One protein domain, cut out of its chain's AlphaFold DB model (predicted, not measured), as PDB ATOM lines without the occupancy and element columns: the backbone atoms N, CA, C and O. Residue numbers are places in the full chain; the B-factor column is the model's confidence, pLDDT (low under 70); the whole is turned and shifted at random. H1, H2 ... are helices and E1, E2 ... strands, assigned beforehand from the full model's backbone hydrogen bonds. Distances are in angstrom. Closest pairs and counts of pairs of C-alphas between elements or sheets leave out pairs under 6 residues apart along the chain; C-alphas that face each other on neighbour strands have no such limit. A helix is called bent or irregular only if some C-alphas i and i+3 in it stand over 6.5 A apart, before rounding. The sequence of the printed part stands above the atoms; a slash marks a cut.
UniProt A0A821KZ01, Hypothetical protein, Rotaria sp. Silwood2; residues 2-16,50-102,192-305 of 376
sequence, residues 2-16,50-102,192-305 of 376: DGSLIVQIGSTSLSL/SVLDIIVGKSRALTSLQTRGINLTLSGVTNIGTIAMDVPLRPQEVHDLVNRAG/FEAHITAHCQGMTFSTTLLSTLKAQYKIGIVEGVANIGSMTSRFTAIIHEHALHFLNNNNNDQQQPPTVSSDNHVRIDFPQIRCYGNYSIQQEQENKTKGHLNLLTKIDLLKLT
ATOM      1  N   ASP A   2      60.248 -46.639  28.996       79.81
ATOM      2  CA  ASP A   2      59.296 -46.340  27.932       79.81
ATOM      3  C   ASP A   2      58.065 -45.701  28.588       79.81
ATOM      4  O   ASP A   2      57.671 -46.110  29.683       79.81
ATOM      5  N   GLY A   3      57.491 -44.671  27.971       84.06
ATOM      6  CA  GLY A   3      56.405 -43.907  28.582       84.06
ATOM      7  C   GLY A   3      55.650 -43.039  27.587       84.06
ATOM      8  O   GLY A   3      56.219 -42.552  26.612       84.06
ATOM      9  N   SER A   4      54.361 -42.839  27.847       86.44
ATOM     10  CA  SER A   4      53.479 -42.002  27.039       86.44
ATOM     11  C   SER A   4      52.940 -40.823  27.845       86.44
ATOM     12  O   SER A   4      52.650 -40.934  29.036       86.44
ATOM     13  N   LEU A   5      52.799 -39.681  27.176       89.25
ATOM     14  CA  LEU A   5      52.197 -38.469  27.712       89.25
ATOM     15  C   LEU A   5      51.008 -38.078  26.831       89.25
ATOM     16  O   LEU A   5      51.110 -37.999  25.607       89.25
ATOM     17  N   ILE A   6      49.875 -37.817  27.478       87.69
ATOM     18  CA  ILE A   6      48.663 -37.309  26.842       87.69
ATOM     19  C   ILE A   6      48.440 -35.897  27.367       87.69
ATOM     20  O   ILE A   6      48.186 -35.709  28.555       87.69
ATOM     21  N   VAL A   7      48.517 -34.906  26.481       88.38
ATOM     22  CA  VAL A   7      48.195 -33.511  26.789       88.38
ATOM     23  C   VAL A   7      46.884 -33.164  26.099       88.38
ATOM     24  O   VAL A   7      46.741 -33.338  24.890       88.38
ATOM     25  N   GLN A   8      45.919 -32.653  26.857       86.88
ATOM     26  CA  GLN A   8      44.665 -32.139  26.318       86.88
ATOM     27  C   GLN A   8      44.454 -30.714  26.814       86.88
ATOM     28  O   GLN A   8      44.365 -30.471  28.015       86.88
ATOM     29  N   ILE A   9      44.361 -29.787  25.869       86.38
ATOM     30  CA  ILE A   9      44.117 -28.369  26.101       86.38
ATOM     31  C   ILE A   9      42.656 -28.095  25.726       86.38
ATOM     32  O   ILE A   9      42.161 -28.564  24.695       86.38
ATOM     33  N   GLY A  10      41.948 -27.364  26.589       85.38
ATOM     34  CA  GLY A  10      40.603 -26.877  26.289       85.38
ATOM     35  C   GLY A  10      40.595 -25.899  25.110       85.38
ATOM     36  O   GLY A  10      41.629 -25.588  24.529       85.38
ATOM     37  N   SER A  11      39.418 -25.388  24.760       86.75
ATOM     38  CA  SER A  11      39.350 -24.175  23.945       86.75
ATOM     39  C   SER A  11      39.883 -23.000  24.762       86.75
ATOM     40  O   SER A  11      39.404 -22.787  25.878       86.75
ATOM     41  N   THR A  12      40.839 -22.249  24.226       86.44
ATOM     42  CA  THR A  12      41.387 -21.045  24.864       86.44
ATOM     43  C   THR A  12      41.065 -19.808  24.035       86.44
ATOM     44  O   THR A  12      40.979 -19.870  22.809       86.44
ATOM     45  N   SER A  13      40.879 -18.678  24.710       84.75
ATOM     46  CA  SER A  13      40.687 -17.370  24.091       84.75
ATOM     47  C   SER A  13      41.628 -16.354  24.732       84.75
ATOM     48  O   SER A  13      41.744 -16.282  25.955       84.75
ATOM     49  N   LEU A  14      42.312 -15.581  23.895       82.31
ATOM     50  CA  LEU A  14      43.173 -14.471  24.278       82.31
ATOM     51  C   LEU A  14      42.629 -13.211  23.605       82.31
ATOM     52  O   LEU A  14      42.517 -13.171  22.385       82.31
ATOM     53  N   SER A  15      42.295 -12.208  24.410       77.25
ATOM     54  CA  SER A  15      41.737 -10.929  23.968       77.25
ATOM     55  C   SER A  15      42.690  -9.825  24.408       77.25
ATOM     56  O   SER A  15      42.878  -9.619  25.611       77.25
ATOM     57  N   LEU A  16      43.343  -9.158  23.456       74.38
ATOM     58  CA  LEU A  16      44.167  -7.982  23.731       74.38
ATOM     59  C   LEU A  16      43.251  -6.761  23.781       74.38
ATOM     60  O   LEU A  16      42.667  -6.395  22.764       74.38
ATOM     61  N   SER A  50      38.692  -4.026  22.141       63.06
ATOM     62  CA  SER A  50      39.494  -5.182  21.721       63.06
ATOM     63  C   SER A  50      40.300  -4.811  20.480       63.06
ATOM     64  O   SER A  50      39.751  -4.253  19.535       63.06
ATOM     65  N   VAL A  51      41.594  -5.114  20.493       72.50
ATOM     66  CA  VAL A  51      42.544  -4.840  19.402       72.50
ATOM     67  C   VAL A  51      42.831  -6.111  18.599       72.50
ATOM     68  O   VAL A  51      43.084  -6.055  17.397       72.50
ATOM     69  N   LEU A  52      42.796  -7.268  19.266       81.88
ATOM     70  CA  LEU A  52      43.121  -8.571  18.692       81.88
ATOM     71  C   LEU A  52      42.480  -9.678  19.536       81.88
ATOM     72  O   LEU A  52      42.857  -9.869  20.694       81.88
ATOM     73  N   ASP A  53      41.566 -10.440  18.938       83.88
ATOM     74  CA  ASP A  53      40.961 -11.622  19.553       83.88
ATOM     75  C   ASP A  53      41.479 -12.897  18.875       83.88
ATOM     76  O   ASP A  53      41.332 -13.091  17.668       83.88
ATOM     77  N   ILE A  54      42.097 -13.785  19.657       87.12
ATOM     78  CA  ILE A  54      42.612 -15.086  19.217       87.12
ATOM     79  C   ILE A  54      41.854 -16.186  19.956       87.12
ATOM     80  O   ILE A  54      41.884 -16.257  21.183       87.12
ATOM     81  N   ILE A  55      41.219 -17.087  19.214       89.06
ATOM     82  CA  ILE A  55      40.508 -18.256  19.736       89.06
ATOM     83  C   ILE A  55      41.186 -19.510  19.187       89.06
ATOM     84  O   ILE A  55      41.286 -19.694  17.975       89.06
ATOM     85  N   VAL A  56      41.625 -20.401  20.075       91.69
ATOM     86  CA  VAL A  56      42.212 -21.698  19.718       91.69
ATOM     87  C   VAL A  56      41.262 -22.808  20.154       91.69
ATOM     88  O   VAL A  56      40.907 -22.931  21.327       91.69
ATOM     89  N   GLY A  57      40.829 -23.627  19.197       89.00
ATOM     90  CA  GLY A  57      39.971 -24.780  19.445       89.00
ATOM     91  C   GLY A  57      40.634 -25.855  20.315       89.00
ATOM     92  O   GLY A  57      41.858 -25.920  20.448       89.00
ATOM     93  N   LYS A  58      39.804 -26.741  20.882       92.81
ATOM     94  CA  LYS A  58      40.242 -27.881  21.712       92.81
ATOM     95  C   LYS A  58      41.365 -28.648  21.007       92.81
ATOM     96  O   LYS A  58      41.171 -29.131  19.895       92.81
ATOM     97  N   SER A  59      42.513 -28.767  21.666       93.69
ATOM     98  CA  SER A  59      43.745 -29.291  21.067       93.69
ATOM     99  C   SER A  59      44.306 -30.445  21.899       93.69
ATOM    100  O   SER A  59      44.180 -30.461  23.124       93.69
ATOM    101  N   ARG A  60      44.883 -31.457  21.246       93.69
ATOM    102  CA  ARG A  60      45.328 -32.708  21.883       93.69
ATOM    103  C   ARG A  60      46.676 -33.134  21.319       93.69
ATOM    104  O   ARG A  60      46.815 -33.241  20.105       93.69
ATOM    105  N   ALA A  61      47.631 -33.435  22.189       92.88
ATOM    106  CA  ALA A  61      48.903 -34.040  21.818       92.88
ATOM    107  C   ALA A  61      49.061 -35.403  22.499       92.88
ATOM    108  O   ALA A  61      48.780 -35.563  23.688       92.88
ATOM    109  N   LEU A  62      49.519 -36.379  21.726       93.31
ATOM    110  CA  LEU A  62      49.914 -37.706  22.178       93.31
ATOM    111  C   LEU A  62      51.402 -37.848  21.883       93.31
ATOM    112  O   LEU A  62      51.793 -37.780  20.720       93.31
ATOM    113  N   THR A  63      52.232 -38.049  22.902       91.56
ATOM    114  CA  THR A  63      53.646 -38.385  22.709       91.56
ATOM    115  C   THR A  63      53.987 -39.706  23.386       91.56
ATOM    116  O   THR A  63      53.424 -40.071  24.416       91.56
ATOM    117  N   SER A  64      54.896 -40.453  22.771       91.44
ATOM    118  CA  SER A  64      55.412 -41.728  23.254       91.44
ATOM    119  C   SER A  64      56.925 -41.722  23.109       91.44
ATOM    120  O   SER A  64      57.445 -41.438  22.029       91.44
ATOM    121  N   LEU A  65      57.627 -42.007  24.198       91.00
ATOM    122  CA  LEU A  65      59.076 -42.087  24.254       91.00
ATOM    123  C   LEU A  65      59.467 -43.540  24.512       91.00
ATOM    124  O   LEU A  65      59.050 -44.127  25.510       91.00
ATOM    125  N   GLN A  66      60.273 -44.109  23.620       88.81
ATOM    126  CA  GLN A  66      60.798 -45.465  23.733       88.81
ATOM    127  C   GLN A  66      62.330 -45.453  23.787       88.81
ATOM    128  O   GLN A  66      63.006 -44.654  23.138       88.81
ATOM    129  N   THR A  67      62.882 -46.357  24.597       86.06
ATOM    130  CA  THR A  67      64.306 -46.450  24.923       86.06
ATOM    131  C   THR A  67      64.849 -47.837  24.597       86.06
ATOM    132  O   THR A  67      64.661 -48.794  25.348       86.06
ATOM    133  N   ARG A  68      65.577 -47.970  23.482       83.62
ATOM    134  CA  ARG A  68      66.189 -49.246  23.077       83.62
ATOM    135  C   ARG A  68      67.702 -49.203  23.261       83.62
ATOM    136  O   ARG A  68      68.466 -48.949  22.330       83.62
ATOM    137  N   GLY A  69      68.135 -49.461  24.494       82.44
ATOM    138  CA  GLY A  69      69.537 -49.358  24.895       82.44
ATOM    139  C   GLY A  69      69.985 -47.899  24.916       82.44
ATOM    140  O   GLY A  69      69.601 -47.157  25.810       82.44
ATOM    141  N   ILE A  70      70.781 -47.499  23.922       78.50
ATOM    142  CA  ILE A  70      71.254 -46.115  23.736       78.50
ATOM    143  C   ILE A  70      70.400 -45.297  22.754       78.50
ATOM    144  O   ILE A  70      70.596 -44.090  22.645       78.50
ATOM    145  N   ASN A  71      69.494 -45.942  22.011       82.88
ATOM    146  CA  ASN A  71      68.641 -45.258  21.042       82.88
ATOM    147  C   ASN A  71      67.393 -44.722  21.748       82.88
ATOM    148  O   ASN A  71      66.748 -45.451  22.510       82.88
ATOM    149  N   LEU A  72      67.052 -43.467  21.461       87.50
ATOM    150  CA  LEU A  72      65.922 -42.751  22.040       87.50
ATOM    151  C   LEU A  72      64.966 -42.343  20.916       87.50
ATOM    152  O   LEU A  72      65.275 -41.437  20.143       87.50
ATOM    153  N   THR A  73      63.824 -43.025  20.830       89.50
ATOM    154  CA  THR A  73      62.818 -42.819  19.783       89.50
ATOM    155  C   THR A  73      61.585 -42.118  20.351       89.50
ATOM    156  O   THR A  73      60.878 -42.669  21.194       89.50
ATOM    157  N   LEU A  74      61.314 -40.896  19.887       91.31
ATOM    158  CA  LEU A  74      60.157 -40.084  20.277       91.31
ATOM    159  C   LEU A  74      59.120 -40.067  19.146       91.31
ATOM    160  O   LEU A  74      59.377 -39.543  18.071       91.31
ATOM    161  N   SER A  75      57.920 -40.586  19.375       91.94
ATOM    162  CA  SER A  75      56.793 -40.435  18.443       91.94
ATOM    163  C   SER A  75      55.781 -39.439  18.996       91.94
ATOM    164  O   SER A  75      55.441 -39.507  20.175       91.94
ATOM    165  N   GLY A  76      55.293 -38.520  18.165       93.81
ATOM    166  CA  GLY A  76      54.318 -37.501  18.550       93.81
ATOM    167  C   GLY A  76      53.218 -37.319  17.509       93.81
ATOM    168  O   GLY A  76      53.496 -37.348  16.315       93.81
ATOM    169  N   VAL A  77      51.985 -37.104  17.967       95.12
ATOM    170  CA  VAL A  77      50.823 -36.732  17.145       95.12
ATOM    171  C   VAL A  77      50.099 -35.579  17.834       95.12
ATOM    172  O   VAL A  77      49.592 -35.747  18.945       95.12
ATOM    173  N   THR A  78      50.041 -34.417  17.185       93.88
ATOM    174  CA  THR A  78      49.452 -33.191  17.743       93.88
ATOM    175  C   THR A  78      48.309 -32.682  16.872       93.88
ATOM    176  O   THR A  78      48.521 -32.091  15.815       93.88
ATOM    177  N   ASN A  79      47.079 -32.864  17.346       95.06
ATOM    178  CA  ASN A  79      45.872 -32.359  16.703       95.06
ATOM    179  C   ASN A  79      45.522 -30.993  17.304       95.06
ATOM    180  O   ASN A  79      45.131 -30.900  18.470       95.06
ATOM    181  N   ILE A  80      45.666 -29.939  16.505       93.81
ATOM    182  CA  ILE A  80      45.345 -28.560  16.877       93.81
ATOM    183  C   ILE A  80      43.938 -28.255  16.357       93.81
ATOM    184  O   ILE A  80      43.636 -28.496  15.184       93.81
ATOM    185  N   GLY A  81      43.071 -27.741  17.229       91.62
ATOM    186  CA  GLY A  81      41.729 -27.305  16.844       91.62
ATOM    187  C   GLY A  81      41.758 -26.102  15.895       91.62
ATOM    188  O   GLY A  81      42.817 -25.566  15.571       91.62
ATOM    189  N   THR A  82      40.587 -25.649  15.450       93.12
ATOM    190  CA  THR A  82      40.482 -24.446  14.611       93.12
ATOM    191  C   THR A  82      41.067 -23.222  15.319       93.12
ATOM    192  O   THR A  82      40.652 -22.913  16.438       93.12
ATOM    193  N   ILE A  83      41.988 -22.513  14.666       92.94
ATOM    194  CA  ILE A  83      42.525 -21.232  15.139       92.94
ATOM    195  C   ILE A  83      41.776 -20.111  14.422       92.94
ATOM    196  O   ILE A  83      41.841 -20.011  13.199       92.94
ATOM    197  N   ALA A  84      41.097 -19.248  15.169       91.25
ATOM    198  CA  ALA A  84      40.550 -17.998  14.662       91.25
ATOM    199  C   ALA A  84      41.337 -16.824  15.252       91.25
ATOM    200  O   ALA A  84      41.629 -16.800  16.444       91.25
ATOM    201  N   MET A  85      41.675 -15.859  14.407       89.88
ATOM    202  CA  MET A  85      42.259 -14.577  14.769       89.88
ATOM    203  C   MET A  85      41.393 -13.497  14.127       89.88
ATOM    204  O   MET A  85      41.119 -13.579  12.930       89.88
ATOM    205  N   ASP A  86      40.960 -12.509  14.900       87.06
ATOM    206  CA  ASP A  86      40.160 -11.387  14.417       87.06
ATOM    207  C   ASP A  86      40.758 -10.057  14.887       87.06
ATOM    208  O   ASP A  86      41.141  -9.907  16.050       87.06
ATOM    209  N   VAL A  87      40.855  -9.109  13.959       84.69
ATOM    210  CA  VAL A  87      41.414  -7.767  14.156       84.69
ATOM    211  C   VAL A  87      40.292  -6.753  13.883       84.69
ATOM    212  O   VAL A  87      40.059  -6.377  12.728       84.69
ATOM    213  N   PRO A  88      39.526  -6.350  14.916       69.00
ATOM    214  CA  PRO A  88      38.313  -5.544  14.764       69.00
ATOM    215  C   PRO A  88      38.616  -4.040  14.616       69.00
ATOM    216  O   PRO A  88      38.188  -3.215  15.419       69.00
ATOM    217  N   LEU A  89      39.336  -3.663  13.558       66.06
ATOM    218  CA  LEU A  89      39.630  -2.264  13.228       66.06
ATOM    219  C   LEU A  89      38.378  -1.523  12.725       66.06
ATOM    220  O   LEU A  89      37.874  -1.810  11.641       66.06
ATOM    221  N   ARG A  90      37.912  -0.507  13.459       60.69
ATOM    222  CA  ARG A  90      37.048   0.548  12.901       60.69
ATOM    223  C   ARG A  90      37.928   1.753  12.533       60.69
ATOM    224  O   ARG A  90      38.554   2.308  13.437       60.69
ATOM    225  N   PRO A  91      38.004   2.183  11.253       49.72
ATOM    226  CA  PRO A  91      38.964   3.207  10.814       49.72
ATOM    227  C   PRO A  91      38.910   4.525  11.601       49.72
ATOM    228  O   PRO A  91      39.946   5.135  11.863       49.72
ATOM    229  N   GLN A  92      37.709   4.928  12.027       53.75
ATOM    230  CA  GLN A  92      37.477   6.134  12.824       53.75
ATOM    231  C   GLN A  92      38.242   6.117  14.162       53.75
ATOM    232  O   GLN A  92      38.817   7.127  14.554       53.75
ATOM    233  N   GLU A  93      38.332   4.962  14.829       55.47
ATOM    234  CA  GLU A  93      38.965   4.853  16.151       55.47
ATOM    235  C   GLU A  93      40.497   4.893  16.070       55.47
ATOM    236  O   GLU A  93      41.146   5.418  16.970       55.47
ATOM    237  N   VAL A  94      41.087   4.424  14.963       52.31
ATOM    238  CA  VAL A  94      42.535   4.551  14.714       52.31
ATOM    239  C   VAL A  94      42.911   5.995  14.384       52.31
ATOM    240  O   VAL A  94      43.946   6.478  14.836       52.31
ATOM    241  N   HIS A  95      42.069   6.709  13.634       52.62
ATOM    242  CA  HIS A  95      42.255   8.136  13.373       52.62
ATOM    243  C   HIS A  95      42.196   8.956  14.671       52.62
ATOM    244  O   HIS A  95      43.064   9.798  14.908       52.62
ATOM    245  N   ASP A  96      41.235   8.666  15.549       54.38
ATOM    246  CA  ASP A  96      41.124   9.330  16.848       54.38
ATOM    247  C   ASP A  96      42.287   8.957  17.786       54.38
ATOM    248  O   ASP A  96      42.833   9.839  18.451       54.38
ATOM    249  N   LEU A  97      42.748   7.698  17.778       55.44
ATOM    250  CA  LEU A  97      43.950   7.253  18.494       55.44
ATOM    251  C   LEU A  97      45.206   8.007  18.028       55.44
ATOM    252  O   LEU A  97      45.928   8.565  18.854       55.44
ATOM    253  N   VAL A  98      45.456   8.070  16.715       55.56
ATOM    254  CA  VAL A  98      46.634   8.737  16.132       55.56
ATOM    255  C   VAL A  98      46.590  10.248  16.361       55.56
ATOM    256  O   VAL A  98      47.595  10.826  16.771       55.56
ATOM    257  N   ASN A  99      45.435  10.895  16.189       60.94
ATOM    258  CA  ASN A  99      45.295  12.327  16.462       60.94
ATOM    259  C   ASN A  99      45.405  12.656  17.956       60.94
ATOM    260  O   ASN A  99      45.967  13.693  18.312       60.94
ATOM    261  N   ARG A 100      44.903  11.794  18.850       60.03
ATOM    262  CA  ARG A 100      45.043  11.979  20.302       60.03
ATOM    263  C   ARG A 100      46.485  11.751  20.753       60.03
ATOM    264  O   ARG A 100      46.987  12.554  21.533       60.03
ATOM    265  N   ALA A 101      47.172  10.741  20.217       55.28
ATOM    266  CA  ALA A 101      48.606  10.542  20.427       55.28
ATOM    267  C   ALA A 101      49.422  11.736  19.904       55.28
ATOM    268  O   ALA A 101      50.286  12.237  20.616       55.28
ATOM    269  N   GLY A 102      49.089  12.257  18.718       62.75
ATOM    270  CA  GLY A 102      49.672  13.482  18.170       62.75
ATOM    271  C   GLY A 102      49.494  14.681  19.103       62.75
ATOM    272  O   GLY A 102      50.477  15.325  19.449       62.75
ATOM    273  N   PHE A 192      69.300 -40.193  18.826       83.69
ATOM    274  CA  PHE A 192      67.992 -39.564  18.940       83.69
ATOM    275  C   PHE A 192      67.304 -39.536  17.578       83.69
ATOM    276  O   PHE A 192      67.888 -39.095  16.582       83.69
ATOM    277  N   GLU A 193      66.058 -39.991  17.562       88.25
ATOM    278  CA  GLU A 193      65.155 -39.926  16.422       88.25
ATOM    279  C   GLU A 193      63.766 -39.538  16.935       88.25
ATOM    280  O   GLU A 193      63.236 -40.175  17.848       88.25
ATOM    281  N   ALA A 194      63.162 -38.499  16.362       89.75
ATOM    282  CA  ALA A 194      61.784 -38.131  16.651       89.75
ATOM    283  C   ALA A 194      60.933 -38.061  15.382       89.75
ATOM    284  O   ALA A 194      61.346 -37.469  14.391       89.75
ATOM    285  N   HIS A 195      59.728 -38.619  15.432       93.38
ATOM    286  CA  HIS A 195      58.721 -38.543  14.378       93.38
ATOM    287  C   HIS A 195      57.484 -37.836  14.936       93.38
ATOM    288  O   HIS A 195      56.685 -38.435  15.660       93.38
ATOM    289  N   ILE A 196      57.341 -36.550  14.626       94.56
ATOM    290  CA  ILE A 196      56.252 -35.701  15.114       94.56
ATOM    291  C   ILE A 196      55.325 -35.372  13.945       94.56
ATOM    292  O   ILE A 196      55.756 -34.766  12.968       94.56
ATOM    293  N   THR A 197      54.046 -35.722  14.057       95.12
ATOM    294  CA  THR A 197      52.994 -35.231  13.163       95.12
ATOM    295  C   THR A 197      52.170 -34.146  13.849       95.12
ATOM    296  O   THR A 197      51.955 -34.162  15.064       95.12
ATOM    297  N   ALA A 198      51.711 -33.181  13.062       93.94
ATOM    298  CA  ALA A 198      50.835 -32.105  13.485       93.94
ATOM    299  C   ALA A 198      49.701 -31.947  12.467       93.94
ATOM    300  O   ALA A 198      49.945 -31.926  11.265       93.94
ATOM    301  N   HIS A 199      48.468 -31.823  12.940       94.81
ATOM    302  CA  HIS A 199      47.289 -31.617  12.102       94.81
ATOM    303  C   HIS A 199      46.479 -30.460  12.687       94.81
ATOM    304  O   HIS A 199      45.857 -30.605  13.743       94.81
ATOM    305  N   CYS A 200      46.474 -29.310  12.015       93.94
ATOM    306  CA  CYS A 200      45.598 -28.195  12.361       93.94
ATOM    307  C   CYS A 200      44.293 -28.306  11.569       93.94
ATOM    308  O   CYS A 200      44.311 -28.375  10.342       93.94
ATOM    309  N   GLN A 201      43.162 -28.307  12.277       93.12
ATOM    310  CA  GLN A 201      41.826 -28.436  11.683       93.12
ATOM    311  C   GLN A 201      41.462 -27.268  10.744       93.12
ATOM    312  O   GLN A 201      40.618 -27.424   9.865       93.12
ATOM    313  N   GLY A 202      42.083 -26.105  10.937       92.56
ATOM    314  CA  GLY A 202      41.918 -24.924  10.098       92.56
ATOM    315  C   GLY A 202      42.429 -23.668  10.793       92.56
ATOM    316  O   GLY A 202      42.463 -23.603  12.024       92.56
ATOM    317  N   MET A 203      42.803 -22.661  10.010       92.31
ATOM    318  CA  MET A 203      43.186 -21.341  10.517       92.31
ATOM    319  C   MET A 203      42.350 -20.269   9.821       92.31
ATOM    320  O   MET A 203      41.981 -20.409   8.658       92.31
ATOM    321  N   THR A 204      41.995 -19.192  10.505       93.25
ATOM    322  CA  THR A 204      41.207 -18.105   9.914       93.25
ATOM    323  C   THR A 204      41.681 -16.780  10.478       93.25
ATOM    324  O   THR A 204      41.510 -16.518  11.663       93.25
ATOM    325  N   PHE A 205      42.280 -15.962   9.619       91.81
ATOM    326  CA  PHE A 205      42.769 -14.626   9.938       91.81
ATOM    327  C   PHE A 205      41.782 -13.610   9.383       91.81
ATOM    328  O   PHE A 205      41.600 -13.526   8.172       91.81
ATOM    329  N   SER A 206      41.125 -12.864  10.258       89.62
ATOM    330  CA  SER A 206      40.100 -11.886   9.909       89.62
ATOM    331  C   SER A 206      40.566 -10.489  10.303       89.62
ATOM    332  O   SER A 206      41.201 -10.308  11.338       89.62
ATOM    333  N   THR A 207      40.267  -9.502   9.469       84.50
ATOM    334  CA  THR A 207      40.531  -8.093   9.750       84.50
ATOM    335  C   THR A 207      39.450  -7.231   9.119       84.50
ATOM    336  O   THR A 207      39.069  -7.426   7.959       84.50
ATOM    337  N   THR A 208      38.920  -6.291   9.886       81.25
ATOM    338  CA  THR A 208      38.014  -5.275   9.351       81.25
ATOM    339  C   THR A 208      38.858  -4.232   8.610       81.25
ATOM    340  O   THR A 208      39.772  -3.650   9.181       81.25
ATOM    341  N   LEU A 209      38.607  -4.033   7.314       75.94
ATOM    342  CA  LEU A 209      39.306  -3.031   6.495       75.94
ATOM    343  C   LEU A 209      38.580  -1.682   6.519       75.94
ATOM    344  O   LEU A 209      39.214  -0.633   6.465       75.94
ATOM    345  N   LEU A 210      37.250  -1.736   6.577       71.31
ATOM    346  CA  LEU A 210      36.323  -0.612   6.640       71.31
ATOM    347  C   LEU A 210      35.126  -1.016   7.502       71.31
ATOM    348  O   LEU A 210      34.861  -2.206   7.663       71.31
ATOM    349  N   SER A 211      34.347  -0.051   7.980       67.00
ATOM    350  CA  SER A 211      33.103  -0.286   8.735       67.00
ATOM    351  C   SER A 211      32.176  -1.272   8.007       67.00
ATOM    352  O   SER A 211      31.578  -2.158   8.626       67.00
ATOM    353  N   THR A 212      32.139  -1.159   6.677       69.06
ATOM    354  CA  THR A 212      31.367  -1.995   5.747       69.06
ATOM    355  C   THR A 212      32.149  -3.146   5.090       69.06
ATOM    356  O   THR A 212      31.544  -3.952   4.388       69.06
ATOM    357  N   LEU A 213      33.464  -3.307   5.304       75.19
ATOM    358  CA  LEU A 213      34.275  -4.317   4.598       75.19
ATOM    359  C   LEU A 213      35.195  -5.106   5.535       75.19
ATOM    360  O   LEU A 213      36.124  -4.553   6.123       75.19
ATOM    361  N   LYS A 214      35.013  -6.428   5.588       81.56
ATOM    362  CA  LYS A 214      35.858  -7.349   6.358       81.56
ATOM    363  C   LYS A 214      36.601  -8.317   5.442       81.56
ATOM    364  O   LYS A 214      35.980  -9.055   4.682       81.56
ATOM    365  N   ALA A 215      37.927  -8.338   5.528       84.56
ATOM    366  CA  ALA A 215      38.757  -9.339   4.871       84.56
ATOM    367  C   ALA A 215      38.978 -10.540   5.802       84.56
ATOM    368  O   ALA A 215      39.174 -10.387   7.006       84.56
ATOM    369  N   GLN A 216      38.962 -11.747   5.245       89.50
ATOM    370  CA  GLN A 216      39.164 -12.995   5.968       89.50
ATOM    371  C   GLN A 216      39.994 -13.967   5.125       89.50
ATOM    372  O   GLN A 216      39.527 -14.543   4.146       89.50
ATOM    373  N   TYR A 217      41.245 -14.185   5.510       92.12
ATOM    374  CA  TYR A 217      42.073 -15.236   4.941       92.12
ATOM    375  C   TYR A 217      41.807 -16.549   5.684       92.12
ATOM    376  O   TYR A 217      42.183 -16.721   6.847       92.12
ATOM    377  N   LYS A 218      41.116 -17.470   5.011       92.81
ATOM    378  CA  LYS A 218      40.714 -18.765   5.558       92.81
ATOM    379  C   LYS A 218      41.610 -19.864   5.003       92.81
ATOM    380  O   LYS A 218      41.750 -20.002   3.792       92.81
ATOM    381  N   ILE A 219      42.168 -20.664   5.901       94.19
ATOM    382  CA  ILE A 219      43.011 -21.822   5.629       94.19
ATOM    383  C   ILE A 219      42.261 -23.069   6.109       94.19
ATOM    384  O   ILE A 219      41.787 -23.115   7.248       94.19
ATOM    385  N   GLY A 220      42.142 -24.068   5.238       92.50
ATOM    386  CA  GLY A 220      41.622 -25.391   5.569       92.50
ATOM    387  C   GLY A 220      42.622 -26.218   6.379       92.50
ATOM    388  O   GLY A 220      43.480 -25.681   7.080       92.50
ATOM    389  N   ILE A 221      42.521 -27.544   6.280       92.50
ATOM    390  CA  ILE A 221      43.386 -28.457   7.036       92.50
ATOM    391  C   ILE A 221      44.856 -28.272   6.632       92.50
ATOM    392  O   ILE A 221      45.215 -28.361   5.451       92.50
ATOM    393  N   VAL A 222      45.703 -28.053   7.642       94.12
ATOM    394  CA  VAL A 222      47.161 -27.971   7.507       94.12
ATOM    395  C   VAL A 222      47.791 -29.184   8.172       94.12
ATOM    396  O   VAL A 222      47.654 -29.382   9.381       94.12
ATOM    397  N   GLU A 223      48.514 -29.974   7.386       94.44
ATOM    398  CA  GLU A 223      49.223 -31.163   7.855       94.44
ATOM    399  C   GLU A 223      50.727 -30.901   7.893       94.44
ATOM    400  O   GLU A 223      51.292 -30.335   6.959       94.44
ATOM    401  N   GLY A 224      51.385 -31.324   8.969       94.12
ATOM    402  CA  GLY A 224      52.821 -31.214   9.181       94.12
ATOM    403  C   GLY A 224      53.416 -32.538   9.653       94.12
ATOM    404  O   GLY A 224      52.844 -33.218  10.501       94.12
ATOM    405  N   VAL A 225      54.587 -32.895   9.132       95.06
ATOM    406  CA  VAL A 225      55.380 -34.053   9.566       95.06
ATOM    407  C   VAL A 225      56.829 -33.615   9.752       95.06
ATOM    408  O   VAL A 225      57.386 -32.921   8.900       95.06
ATOM    409  N   ALA A 226      57.435 -33.998  10.871       93.19
ATOM    410  CA  ALA A 226      58.792 -33.648  11.258       93.19
ATOM    411  C   ALA A 226      59.546 -34.895  11.742       93.19
ATOM    412  O   ALA A 226      59.293 -35.405  12.833       93.19
ATOM    413  N   ASN A 227      60.502 -35.348  10.932       93.00
ATOM    414  CA  ASN A 227      61.389 -36.470  11.220       93.00
ATOM    415  C   ASN A 227      62.747 -35.900  11.639       93.00
ATOM    416  O   ASN A 227      63.543 -35.494  10.792       93.00
ATOM    417  N   ILE A 228      62.990 -35.808  12.942       90.81
ATOM    418  CA  ILE A 228      64.146 -35.163  13.566       90.81
ATOM    419  C   ILE A 228      65.153 -36.239  13.981       90.81
ATOM    420  O   ILE A 228      65.023 -36.834  15.046       90.81
ATOM    421  N   GLY A 229      66.157 -36.500  13.145       87.12
ATOM    422  CA  GLY A 229      67.316 -37.319  13.503       87.12
ATOM    423  C   GLY A 229      68.455 -36.492  14.105       87.12
ATOM    424  O   GLY A 229      68.505 -35.270  13.959       87.12
ATOM    425  N   SER A 230      69.409 -37.174  14.744       82.38
ATOM    426  CA  SER A 230      70.549 -36.563  15.447       82.38
ATOM    427  C   SER A 230      71.465 -35.681  14.586       82.38
ATOM    428  O   SER A 230      72.027 -34.719  15.103       82.38
ATOM    429  N   MET A 231      71.630 -35.993  13.295       83.75
ATOM    430  CA  MET A 231      72.488 -35.246  12.352       83.75
ATOM    431  C   MET A 231      71.718 -34.624  11.181       83.75
ATOM    432  O   MET A 231      72.195 -33.667  10.570       83.75
ATOM    433  N   THR A 232      70.536 -35.145  10.854       87.62
ATOM    434  CA  THR A 232      69.668 -34.629   9.791       87.62
ATOM    435  C   THR A 232      68.213 -34.671  10.236       87.62
ATOM    436  O   THR A 232      67.769 -35.618  10.881       87.62
ATOM    437  N   SER A 233      67.450 -33.640   9.887       90.38
ATOM    438  CA  SER A 233      66.015 -33.567  10.159       90.38
ATOM    439  C   SER A 233      65.264 -33.151   8.901       90.38
ATOM    440  O   SER A 233      65.739 -32.302   8.147       90.38
ATOM    441  N   ARG A 234      64.084 -33.724   8.669       93.06
ATOM    442  CA  ARG A 234      63.197 -33.367   7.560       93.06
ATOM    443  C   ARG A 234      61.859 -32.891   8.090       93.06
ATOM    444  O   ARG A 234      61.276 -33.526   8.959       93.06
ATOM    445  N   PHE A 235      61.363 -31.815   7.503       93.75
ATOM    446  CA  PHE A 235      60.078 -31.209   7.802       93.75
ATOM    447  C   PHE A 235      59.278 -31.134   6.503       93.75
ATOM    448  O   PHE A 235      59.817 -30.746   5.467       93.75
ATOM    449  N   THR A 236      58.002 -31.484   6.539       93.88
ATOM    450  CA  THR A 236      57.080 -31.301   5.415       93.88
ATOM    451  C   THR A 236      55.777 -30.735   5.938       93.88
ATOM    452  O   THR A 236      55.202 -31.328   6.848       93.88
ATOM    453  N   ALA A 237      55.303 -29.626   5.376       93.06
ATOM    454  CA  ALA A 237      53.995 -29.061   5.696       93.06
ATOM    455  C   ALA A 237      53.179 -28.839   4.419       93.06
ATOM    456  O   ALA A 237      53.720 -28.422   3.394       93.06
ATOM    457  N   ILE A 238      51.885 -29.143   4.474       93.44
ATOM    458  CA  ILE A 238      50.969 -29.108   3.336       93.44
ATOM    459  C   ILE A 238      49.719 -28.332   3.743       93.44
ATOM    460  O   ILE A 238      49.045 -28.688   4.709       93.44
ATOM    461  N   ILE A 239      49.404 -27.287   2.979       93.38
ATOM    462  CA  ILE A 239      48.171 -26.508   3.106       93.38
ATOM    463  C   ILE A 239      47.284 -26.879   1.922       93.38
ATOM    464  O   ILE A 239      47.571 -26.476   0.794       93.38
ATOM    465  N   HIS A 240      46.242 -27.677   2.170       86.56
ATOM    466  CA  HIS A 240      45.393 -28.244   1.117       86.56
ATOM    467  C   HIS A 240      44.514 -27.199   0.428       86.56
ATOM    468  O   HIS A 240      44.569 -27.058  -0.790       86.56
ATOM    469  N   GLU A 241      43.758 -26.441   1.217       90.00
ATOM    470  CA  GLU A 241      42.835 -25.406   0.754       90.00
ATOM    471  C   GLU A 241      43.133 -24.104   1.495       90.00
ATOM    472  O   GLU A 241      43.365 -24.117   2.705       90.00
ATOM    473  N   HIS A 242      43.122 -22.976   0.791       92.50
ATOM    474  CA  HIS A 242      43.141 -21.650   1.402       92.50
ATOM    475  C   HIS A 242      42.602 -20.607   0.422       92.50
ATOM    476  O   HIS A 242      42.820 -20.704  -0.785       92.50
ATOM    477  N   ALA A 243      41.881 -19.618   0.947       88.56
ATOM    478  CA  ALA A 243      41.227 -18.595   0.143       88.56
ATOM    479  C   ALA A 243      41.042 -17.282   0.914       88.56
ATOM    480  O   ALA A 243      40.706 -17.275   2.106       88.56
ATOM    481  N   LEU A 244      41.220 -16.159   0.222       87.25
ATOM    482  CA  LEU A 244      40.901 -14.831   0.738       87.25
ATOM    483  C   LEU A 244      39.433 -14.510   0.443       87.25
ATOM    484  O   LEU A 244      38.972 -14.609  -0.690       87.25
ATOM    485  N   HIS A 245      38.714 -14.152   1.496       85.81
ATOM    486  CA  HIS A 245      37.300 -13.819   1.516       85.81
ATOM    487  C   HIS A 245      37.179 -12.312   1.793       85.81
ATOM    488  O   HIS A 245      37.815 -11.827   2.729       85.81
ATOM    489  N   PHE A 246      36.377 -11.562   1.036       81.56
ATOM    490  CA  PHE A 246      35.946 -10.216   1.435       81.56
ATOM    491  C   PHE A 246      34.435 -10.218   1.630       81.56
ATOM    492  O   PHE A 246      33.678 -10.477   0.696       81.56
ATOM    493  N   LEU A 247      34.022  -9.939   2.860       80.12
ATOM    494  CA  LEU A 247      32.651  -9.945   3.344       80.12
ATOM    495  C   LEU A 247      32.177  -8.497   3.487       80.12
ATOM    496  O   LEU A 247      32.824  -7.700   4.173       80.12
ATOM    497  N   ASN A 248      31.044  -8.159   2.875       75.38
ATOM    498  CA  ASN A 248      30.355  -6.908   3.177       75.38
ATOM    499  C   ASN A 248      29.708  -7.002   4.573       75.38
ATOM    500  O   ASN A 248      28.854  -7.852   4.814       75.38
ATOM    501  N   ASN A 249      30.114  -6.121   5.484       64.25
ATOM    502  CA  ASN A 249      29.724  -6.084   6.893       64.25
ATOM    503  C   ASN A 249      28.454  -5.232   7.138       64.25
ATOM    504  O   ASN A 249      28.303  -4.606   8.190       64.25
ATOM    505  N   ASN A 250      27.535  -5.200   6.166       58.31
ATOM    506  CA  ASN A 250      26.234  -4.525   6.246       58.31
ATOM    507  C   ASN A 250      25.283  -5.240   7.230       58.31
ATOM    508  O   ASN A 250      24.348  -5.939   6.841       58.31
ATOM    509  N   ASN A 251      25.540  -5.070   8.527       46.25
ATOM    510  CA  ASN A 251      24.780  -5.689   9.611       46.25
ATOM    511  C   ASN A 251      23.403  -5.030   9.801       46.25
ATOM    512  O   ASN A 251      23.278  -4.079  10.567       46.25
ATOM    513  N   ASN A 252      22.371  -5.589   9.166       42.03
ATOM    514  CA  ASN A 252      20.972  -5.423   9.592       42.03
ATOM    515  C   ASN A 252      20.290  -6.767   9.925       42.03
ATOM    516  O   ASN A 252      19.457  -6.815  10.826       42.03
ATOM    517  N   ASP A 253      20.685  -7.873   9.283       41.28
ATOM    518  CA  ASP A 253      19.996  -9.166   9.409       41.28
ATOM    519  C   ASP A 253      20.731 -10.182  10.305       41.28
ATOM    520  O   ASP A 253      21.446 -11.064   9.833       41.28
ATOM    521  N   GLN A 254      20.489 -10.135  11.621       43.62
ATOM    522  CA  GLN A 254      20.924 -11.194  12.557       43.62
ATOM    523  C   GLN A 254      20.061 -12.484  12.508       43.62
ATOM    524  O   GLN A 254      20.142 -13.306  13.420       43.62
ATOM    525  N   GLN A 255      19.200 -12.677  11.496       39.41
ATOM    526  CA  GLN A 255      18.113 -13.676  11.556       39.41
ATOM    527  C   GLN A 255      17.929 -14.607  10.337       39.41
ATOM    528  O   GLN A 255      16.879 -15.242  10.236       39.41
ATOM    529  N   GLN A 256      18.920 -14.786   9.451       33.78
ATOM    530  CA  GLN A 256      18.836 -15.830   8.409       33.78
ATOM    531  C   GLN A 256      20.020 -16.818   8.388       33.78
ATOM    532  O   GLN A 256      21.173 -16.414   8.548       33.78
ATOM    533  N   PRO A 257      19.754 -18.129   8.191       32.16
ATOM    534  CA  PRO A 257      20.790 -19.129   7.946       32.16
ATOM    535  C   PRO A 257      21.379 -18.968   6.529       32.16
ATOM    536  O   PRO A 257      20.741 -18.363   5.668       32.16
ATOM    537  N   PRO A 258      22.563 -19.543   6.241       36.09
ATOM    538  CA  PRO A 258      23.235 -19.394   4.950       36.09
ATOM    539  C   PRO A 258      22.582 -20.245   3.845       36.09
ATOM    540  O   PRO A 258      23.130 -21.256   3.404       36.09
ATOM    541  N   THR A 259      21.404 -19.832   3.376       32.41
ATOM    542  CA  THR A 259      20.872 -20.263   2.079       32.41
ATOM    543  C   THR A 259      21.656 -19.598   0.948       32.41
ATOM    544  O   THR A 259      22.018 -18.429   1.035       32.41
ATOM    545  N   VAL A 260      21.939 -20.379  -0.094       38.91
ATOM    546  CA  VAL A 260      22.801 -20.033  -1.238       38.91
ATOM    547  C   VAL A 260      22.402 -18.697  -1.895       38.91
ATOM    548  O   VAL A 260      21.215 -18.412  -2.018       38.91
ATOM    549  N   SER A 261      23.407 -17.948  -2.372       41.22
ATOM    550  CA  SER A 261      23.308 -16.670  -3.113       41.22
ATOM    551  C   SER A 261      23.037 -15.406  -2.279       41.22
ATOM    552  O   SER A 261      21.983 -14.783  -2.377       41.22
ATOM    553  N   SER A 262      24.046 -14.966  -1.518       45.91
ATOM    554  CA  SER A 262      24.174 -13.580  -1.042       45.91
ATOM    555  C   SER A 262      25.357 -12.888  -1.741       45.91
ATOM    556  O   SER A 262      26.513 -13.022  -1.345       45.91
ATOM    557  N   ASP A 263      25.066 -12.136  -2.809       51.81
ATOM    558  CA  ASP A 263      26.030 -11.696  -3.844       51.81
ATOM    559  C   ASP A 263      27.072 -10.627  -3.425       51.81
ATOM    560  O   ASP A 263      27.738 -10.028  -4.267       51.81
ATOM    561  N   ASN A 264      27.262 -10.390  -2.124       55.72
ATOM    562  CA  ASN A 264      28.210  -9.406  -1.576       55.72
ATOM    563  C   ASN A 264      29.435 -10.064  -0.905       55.72
ATOM    564  O   ASN A 264      29.922  -9.591   0.127       55.72
ATOM    565  N   HIS A 265      29.928 -11.165  -1.481       67.31
ATOM    566  CA  HIS A 265      31.110 -11.878  -0.998       67.31
ATOM    567  C   HIS A 265      32.112 -12.198  -2.120       67.31
ATOM    568  O   HIS A 265      31.817 -12.951  -3.048       67.31
ATOM    569  N   VAL A 266      33.332 -11.669  -1.999       73.62
ATOM    570  CA  VAL A 266      34.446 -11.927  -2.927       73.62
ATOM    571  C   VAL A 266      35.266 -13.109  -2.415       73.62
ATOM    572  O   VAL A 266      35.810 -13.026  -1.318       73.62
ATOM    573  N   ARG A 267      35.417 -14.176  -3.207       81.75
ATOM    574  CA  ARG A 267      36.299 -15.315  -2.893       81.75
ATOM    575  C   ARG A 267      37.458 -15.385  -3.883       81.75
ATOM    576  O   ARG A 267      37.234 -15.411  -5.088       81.75
ATOM    577  N   ILE A 268      38.679 -15.469  -3.365       81.38
ATOM    578  CA  ILE A 268      39.910 -15.695  -4.128       81.38
ATOM    579  C   ILE A 268      40.550 -16.981  -3.606       81.38
ATOM    580  O   ILE A 268      41.143 -16.980  -2.528       81.38
ATOM    581  N   ASP A 269      40.415 -18.076  -4.349       84.69
ATOM    582  CA  ASP A 269      41.066 -19.350  -4.035       84.69
ATOM    583  C   ASP A 269      42.541 -19.360  -4.459       84.69
ATOM    584  O   ASP A 269      42.905 -18.845  -5.519       84.69
ATOM    585  N   PHE A 270      43.391 -19.976  -3.636       85.69
ATOM    586  CA  PHE A 270      44.831 -20.084  -3.871       85.69
ATOM    587  C   PHE A 270      45.263 -21.542  -4.128       85.69
ATOM    588  O   PHE A 270      44.670 -22.474  -3.578       85.69
ATOM    589  N   PRO A 271      46.305 -21.774  -4.952       86.69
ATOM    590  CA  PRO A 271      46.816 -23.111  -5.234       86.69
ATOM    591  C   PRO A 271      47.546 -23.703  -4.023       86.69
ATOM    592  O   PRO A 271      48.176 -22.983  -3.253       86.69
ATOM    593  N   GLN A 272      47.510 -25.032  -3.888       88.50
ATOM    594  CA  GLN A 272      48.100 -25.772  -2.767       88.50
ATOM    595  C   GLN A 272      49.551 -25.348  -2.456       88.50
ATOM    596  O   GLN A 272      50.410 -25.345  -3.340       88.50
ATOM    597  N   ILE A 273      49.849 -25.074  -1.180       90.31
ATOM    598  CA  ILE A 273      51.215 -24.779  -0.715       90.31
ATOM    599  C   ILE A 273      51.830 -26.046  -0.115       90.31
ATOM    600  O   ILE A 273      51.209 -26.728   0.706       90.31
ATOM    601  N   ARG A 274      53.074 -26.348  -0.504       92.19
ATOM    602  CA  ARG A 274      53.861 -27.476   0.015       92.19
ATOM    603  C   ARG A 274      55.249 -27.003   0.449       92.19
ATOM    604  O   ARG A 274      56.101 -26.688  -0.381       92.19
ATOM    605  N   CYS A 275      55.483 -26.970   1.755       90.50
ATOM    606  CA  CYS A 275      56.749 -26.576   2.367       90.50
ATOM    607  C   CYS A 275      57.608 -27.809   2.668       90.50
ATOM    608  O   CYS A 275      57.138 -28.747   3.312       90.50
ATOM    609  N   TYR A 276      58.879 -27.783   2.272       92.31
ATOM    610  CA  TYR A 276      59.863 -28.835   2.526       92.31
ATOM    611  C   TYR A 276      61.087 -28.237   3.228       92.31
ATOM    612  O   TYR A 276      61.841 -27.469   2.637       92.31
ATOM    613  N   GLY A 277      61.303 -28.596   4.489       90.75
ATOM    614  CA  GLY A 277      62.501 -28.256   5.250       90.75
ATOM    615  C   GLY A 277      63.461 -29.440   5.334       90.75
ATOM    616  O   GLY A 277      63.043 -30.566   5.599       90.75
ATOM    617  N   ASN A 278      64.758 -29.198   5.165       90.62
ATOM    618  CA  ASN A 278      65.808 -30.137   5.556       90.62
ATOM    619  C   ASN A 278      66.822 -29.385   6.426       90.62
ATOM    620  O   ASN A 278      67.409 -28.401   5.978       90.62
ATOM    621  N   TYR A 279      67.030 -29.852   7.652       89.06
ATOM    622  CA  TYR A 279      68.079 -29.386   8.551       89.06
ATOM    623  C   TYR A 279      69.219 -30.405   8.575       89.06
ATOM    624  O   TYR A 279      68.964 -31.612   8.585       89.06
ATOM    625  N   SER A 280      70.469 -29.951   8.586       86.38
ATOM    626  CA  SER A 280      71.639 -30.820   8.725       86.38
ATOM    627  C   SER A 280      72.707 -30.196   9.616       86.38
ATOM    628  O   SER A 280      72.990 -29.003   9.529       86.38
ATOM    629  N   ILE A 281      73.307 -31.018  10.476       84.06
ATOM    630  CA  ILE A 281      74.424 -30.638  11.341       84.06
ATOM    631  C   ILE A 281      75.715 -31.176  10.727       84.06
ATOM    632  O   ILE A 281      75.829 -32.367  10.441       84.06
ATOM    633  N   GLN A 282      76.703 -30.301  10.563       79.25
ATOM    634  CA  GLN A 282      78.071 -30.655  10.199       79.25
ATOM    635  C   GLN A 282      78.995 -30.390  11.392       79.25
ATOM    636  O   GLN A 282      78.899 -29.350  12.046       79.25
ATOM    637  N   GLN A 283      79.883 -31.340  11.689       70.44
ATOM    638  CA  GLN A 283      80.925 -31.190  12.706       70.44
ATOM    639  C   GLN A 283      82.209 -30.703  12.025       70.44
ATOM    640  O   GLN A 283      82.829 -31.454  11.273       70.44
ATOM    641  N   GLU A 284      82.610 -29.455  12.271       71.00
ATOM    642  CA  GLU A 284      83.932 -28.973  11.862       71.00
ATOM    643  C   GLU A 284      85.018 -29.448  12.836       71.00
ATOM    644  O   GLU A 284      84.762 -29.711  14.012       71.00
ATOM    645  N   GLN A 285      86.260 -29.506  12.352       61.50
ATOM    646  CA  GLN A 285      87.414 -30.072  13.068       61.50
ATOM    647  C   GLN A 285      87.821 -29.301  14.349       61.50
ATOM    648  O   GLN A 285      88.659 -29.781  15.105       61.50
ATOM    649  N   GLU A 286      87.209 -28.142  14.628       58.62
ATOM    650  CA  GLU A 286      87.448 -27.300  15.815       58.62
ATOM    651  C   GLU A 286      86.295 -27.338  16.849       58.62
ATOM    652  O   GLU A 286      85.959 -26.316  17.444       58.62
ATOM    653  N   ASN A 287      85.628 -28.483  17.041       60.38
ATOM    654  CA  ASN A 287      84.462 -28.641  17.941       60.38
ATOM    655  C   ASN A 287      83.246 -27.733  17.628       60.38
ATOM    656  O   ASN A 287      82.307 -27.658  18.420       60.38
ATOM    657  N   LYS A 288      83.221 -27.058  16.473       58.72
ATOM    658  CA  LYS A 288      82.104 -26.208  16.035       58.72
ATOM    659  C   LYS A 288      81.096 -27.043  15.246       58.72
ATOM    660  O   LYS A 288      81.364 -27.468  14.125       58.72
ATOM    661  N   THR A 289      79.915 -27.262  15.817       71.44
ATOM    662  CA  THR A 289      78.758 -27.802  15.087       71.44
ATOM    663  C   THR A 289      78.065 -26.682  14.314       71.44
ATOM    664  O   THR A 289      77.487 -25.786  14.933       71.44
ATOM    665  N   LYS A 290      78.074 -26.733  12.979       77.50
ATOM    666  CA  LYS A 290      77.288 -25.824  12.130       77.50
ATOM    667  C   LYS A 290      75.996 -26.508  11.698       77.50
ATOM    668  O   LYS A 290      76.028 -27.588  11.115       77.50
ATOM    669  N   GLY A 291      74.864 -25.881  12.007       81.38
ATOM    670  CA  GLY A 291      73.536 -26.314  11.576       81.38
ATOM    671  C   GLY A 291      73.068 -25.511  10.366       81.38
ATOM    672  O   GLY A 291      73.034 -24.285  10.424       81.38
ATOM    673  N   HIS A 292      72.684 -26.189   9.287       84.75
ATOM    674  CA  HIS A 292      72.153 -25.576   8.070       84.75
ATOM    675  C   HIS A 292      70.676 -25.932   7.912       84.75
ATOM    676  O   HIS A 292      70.331 -27.110   7.874       84.75
ATOM    677  N   LEU A 293      69.804 -24.924   7.806       85.50
ATOM    678  CA  LEU A 293      68.367 -25.093   7.580       85.50
ATOM    679  C   LEU A 293      68.006 -24.674   6.150       85.50
ATOM    680  O   LEU A 293      67.948 -23.488   5.841       85.50
ATOM    681  N   ASN A 294      67.730 -25.654   5.293       84.25
ATOM    682  CA  ASN A 294      67.285 -25.437   3.921       84.25
ATOM    683  C   ASN A 294      65.758 -25.553   3.856       84.25
ATOM    684  O   ASN A 294      65.213 -26.649   4.000       84.25
ATOM    685  N   LEU A 295      65.075 -24.429   3.635       86.12
ATOM    686  CA  LEU A 295      63.620 -24.344   3.478       86.12
ATOM    687  C   LEU A 295      63.270 -24.107   2.004       86.12
ATOM    688  O   LEU A 295      63.722 -23.136   1.405       86.12
ATOM    689  N   LEU A 296      62.449 -24.987   1.435       87.25
ATOM    690  CA  LEU A 296      61.924 -24.897   0.075       87.25
ATOM    691  C   LEU A 296      60.394 -24.918   0.122       87.25
ATOM    692  O   LEU A 296      59.783 -25.971   0.307       87.25
ATOM    693  N   THR A 297      59.771 -23.761  -0.073       88.00
ATOM    694  CA  THR A 297      58.315 -23.658  -0.221       88.00
ATOM    695  C   THR A 297      57.953 -23.709  -1.697       88.00
ATOM    696  O   THR A 297      58.250 -22.776  -2.442       88.00
ATOM    697  N   LYS A 298      57.291 -24.787  -2.128       84.44
ATOM    698  CA  LYS A 298      56.644 -24.848  -3.438       84.44
ATOM    699  C   LYS A 298      55.243 -24.257  -3.316       84.44
ATOM    700  O   LYS A 298      54.385 -24.819  -2.635       84.44
ATOM    701  N   ILE A 299      55.037 -23.139  -3.999       83.25
ATOM    702  CA  ILE A 299      53.721 -22.583  -4.314       83.25
ATOM    703  C   ILE A 299      53.520 -22.843  -5.805       83.25
ATOM    704  O   ILE A 299      54.401 -22.512  -6.603       83.25
ATOM    705  N   ASP A 300      52.421 -23.490  -6.183       75.75
ATOM    706  CA  ASP A 300      52.092 -23.670  -7.598       75.75
ATOM    707  C   ASP A 300      51.612 -22.354  -8.234       75.75
ATOM    708  O   ASP A 300      51.273 -21.394  -7.540       75.75
ATOM    709  N   LEU A 301      51.665 -22.264  -9.566       63.81
ATOM    710  CA  LEU A 301      51.576 -20.981 -10.267       63.81
ATOM    711  C   LEU A 301      50.211 -20.297 -10.050       63.81
ATOM    712  O   LEU A 301      49.209 -20.697 -10.645       63.81
ATOM    713  N   LEU A 302      50.182 -19.227  -9.245       60.94
ATOM    714  CA  LEU A 302      48.998 -18.387  -9.039       60.94
ATOM    715  C   LEU A 302      48.698 -17.576 -10.308       60.94
ATOM    716  O   LEU A 302      48.995 -16.386 -10.407       60.94
ATOM    717  N   LYS A 303      48.084 -18.222 -11.303       57.69
ATOM    718  CA  LYS A 303      47.544 -17.544 -12.480       57.69
ATOM    719  C   LYS A 303      46.213 -16.879 -12.124       57.69
ATOM    720  O   LYS A 303      45.155 -17.325 -12.574       57.69
ATOM    721  N   LEU A 304      46.281 -15.796 -11.342       56.69
ATOM    722  CA  LEU A 304      45.163 -14.879 -11.101       56.69
ATOM    723  C   LEU A 304      44.804 -14.174 -12.419       56.69
ATOM    724  O   LEU A 304      45.188 -13.040 -12.693       56.69
ATOM    725  N   THR A 305      44.104 -14.905 -13.282       50.22
ATOM    726  CA  THR A 305      43.538 -14.372 -14.514       50.22
ATOM    727  C   THR A 305      42.405 -13.454 -14.091       50.22
ATOM    728  O   THR A 305      41.484 -13.913 -13.421       50.22
TER     729      THR A 305
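Overview. This is residues 2 to 16, 50 to 102 and 192 to 305 of the 376 residues of the protein "Hypothetical protein" of Rotaria sp. Silwood2 (UniProt A0A821KZ01). A wide, twisted wall of strands is bent across its middle: a curving eight-strand sheet continues, end to end, into a seven-strand sheet, and six strands run on across the bend. At the far end of the second sheet, residues 93 to 102 of the helix H1 and the loop residues 252 to 262 stick out. The 182 printed residues hold 15 named strands and one named helix, E1 to E6, H1, then E7 to E15; the class is mostly strand. Both sheets are mixed, in the orders E1 E4 E5 E7 E10 E11 E14 E15 and E2 E3 E6 E8 E9 E12 E13. The whole is loose, with a radius of gyration of the C-alphas of 22.3 A, and elongated, spanning 67 by 43 by 36 A.

Along the chain. The larger sheet holds E1, residues 3 to 9, from C-alpha 3 at (56.405, -43.907, 28.582); E4, 59 to 68, 30.1 A long; E5, 71 to 80, 29.0 A; E7, 192 to 200, 26.0 A; E10, 222 to 229; E11, 232 to 239; E14, 273 to 283, 33.2 A; and E15, 289 to 299, 32.1 A, ending at C-alpha 299 at (53.721, -22.583, -4.314). The other sheet holds E2, 12 to 16; E3, 50 to 56; E6, 83 to 87; E8, 203 to 210, 22.2 A; E9, 213 to 219; E12, 242 to 248; and E13, 265 to 269. H1 is residues 91 to 102, 16.6 A, ending at C-alpha 102 at (49.672, 13.482, 18.170).

Arrangement. In the larger sheet, twisted, E1 and E15 are the edge strands, and the way across turns by 73 degrees from edge to edge. E5 and E7 are parallel at 7 degrees, with N 76 and O 195 2.9 A apart, within hydrogen-bond range. E14 and E15 form an antiparallel hairpin at 167 degrees, with N 276 and O 296 at 2.8 A. E1 runs on into E2 at 51 degrees, and E11 into E12 at 38 degrees. In the second sheet, also twisted, E6 and E8 are parallel at 13 degrees, with N 85 and O 204 at 2.8 A. H1, with every O i to N i+4 pair within range, is on neither sheet, only just so for the second, with 4 pairs of C-alphas within 10 A; the C-alphas of Pro 91 and Leu 210, its closest to E8, are 6.2 A apart.

Size, cuts and confidence. The farthest C-alphas, those of Gln 255 and Gln 285, are 71.2 A apart. Residues 17 to 49 and 103 to 191 are not printed; the C-alpha gaps are 5.8 A and 56.1 A. Of the links printed whole, E12 to E13 is long, 16 residues. Mean pLDDT of the printed part is 79.3; 44 residues are under 70, among them 88 to 102 and 249 to 265.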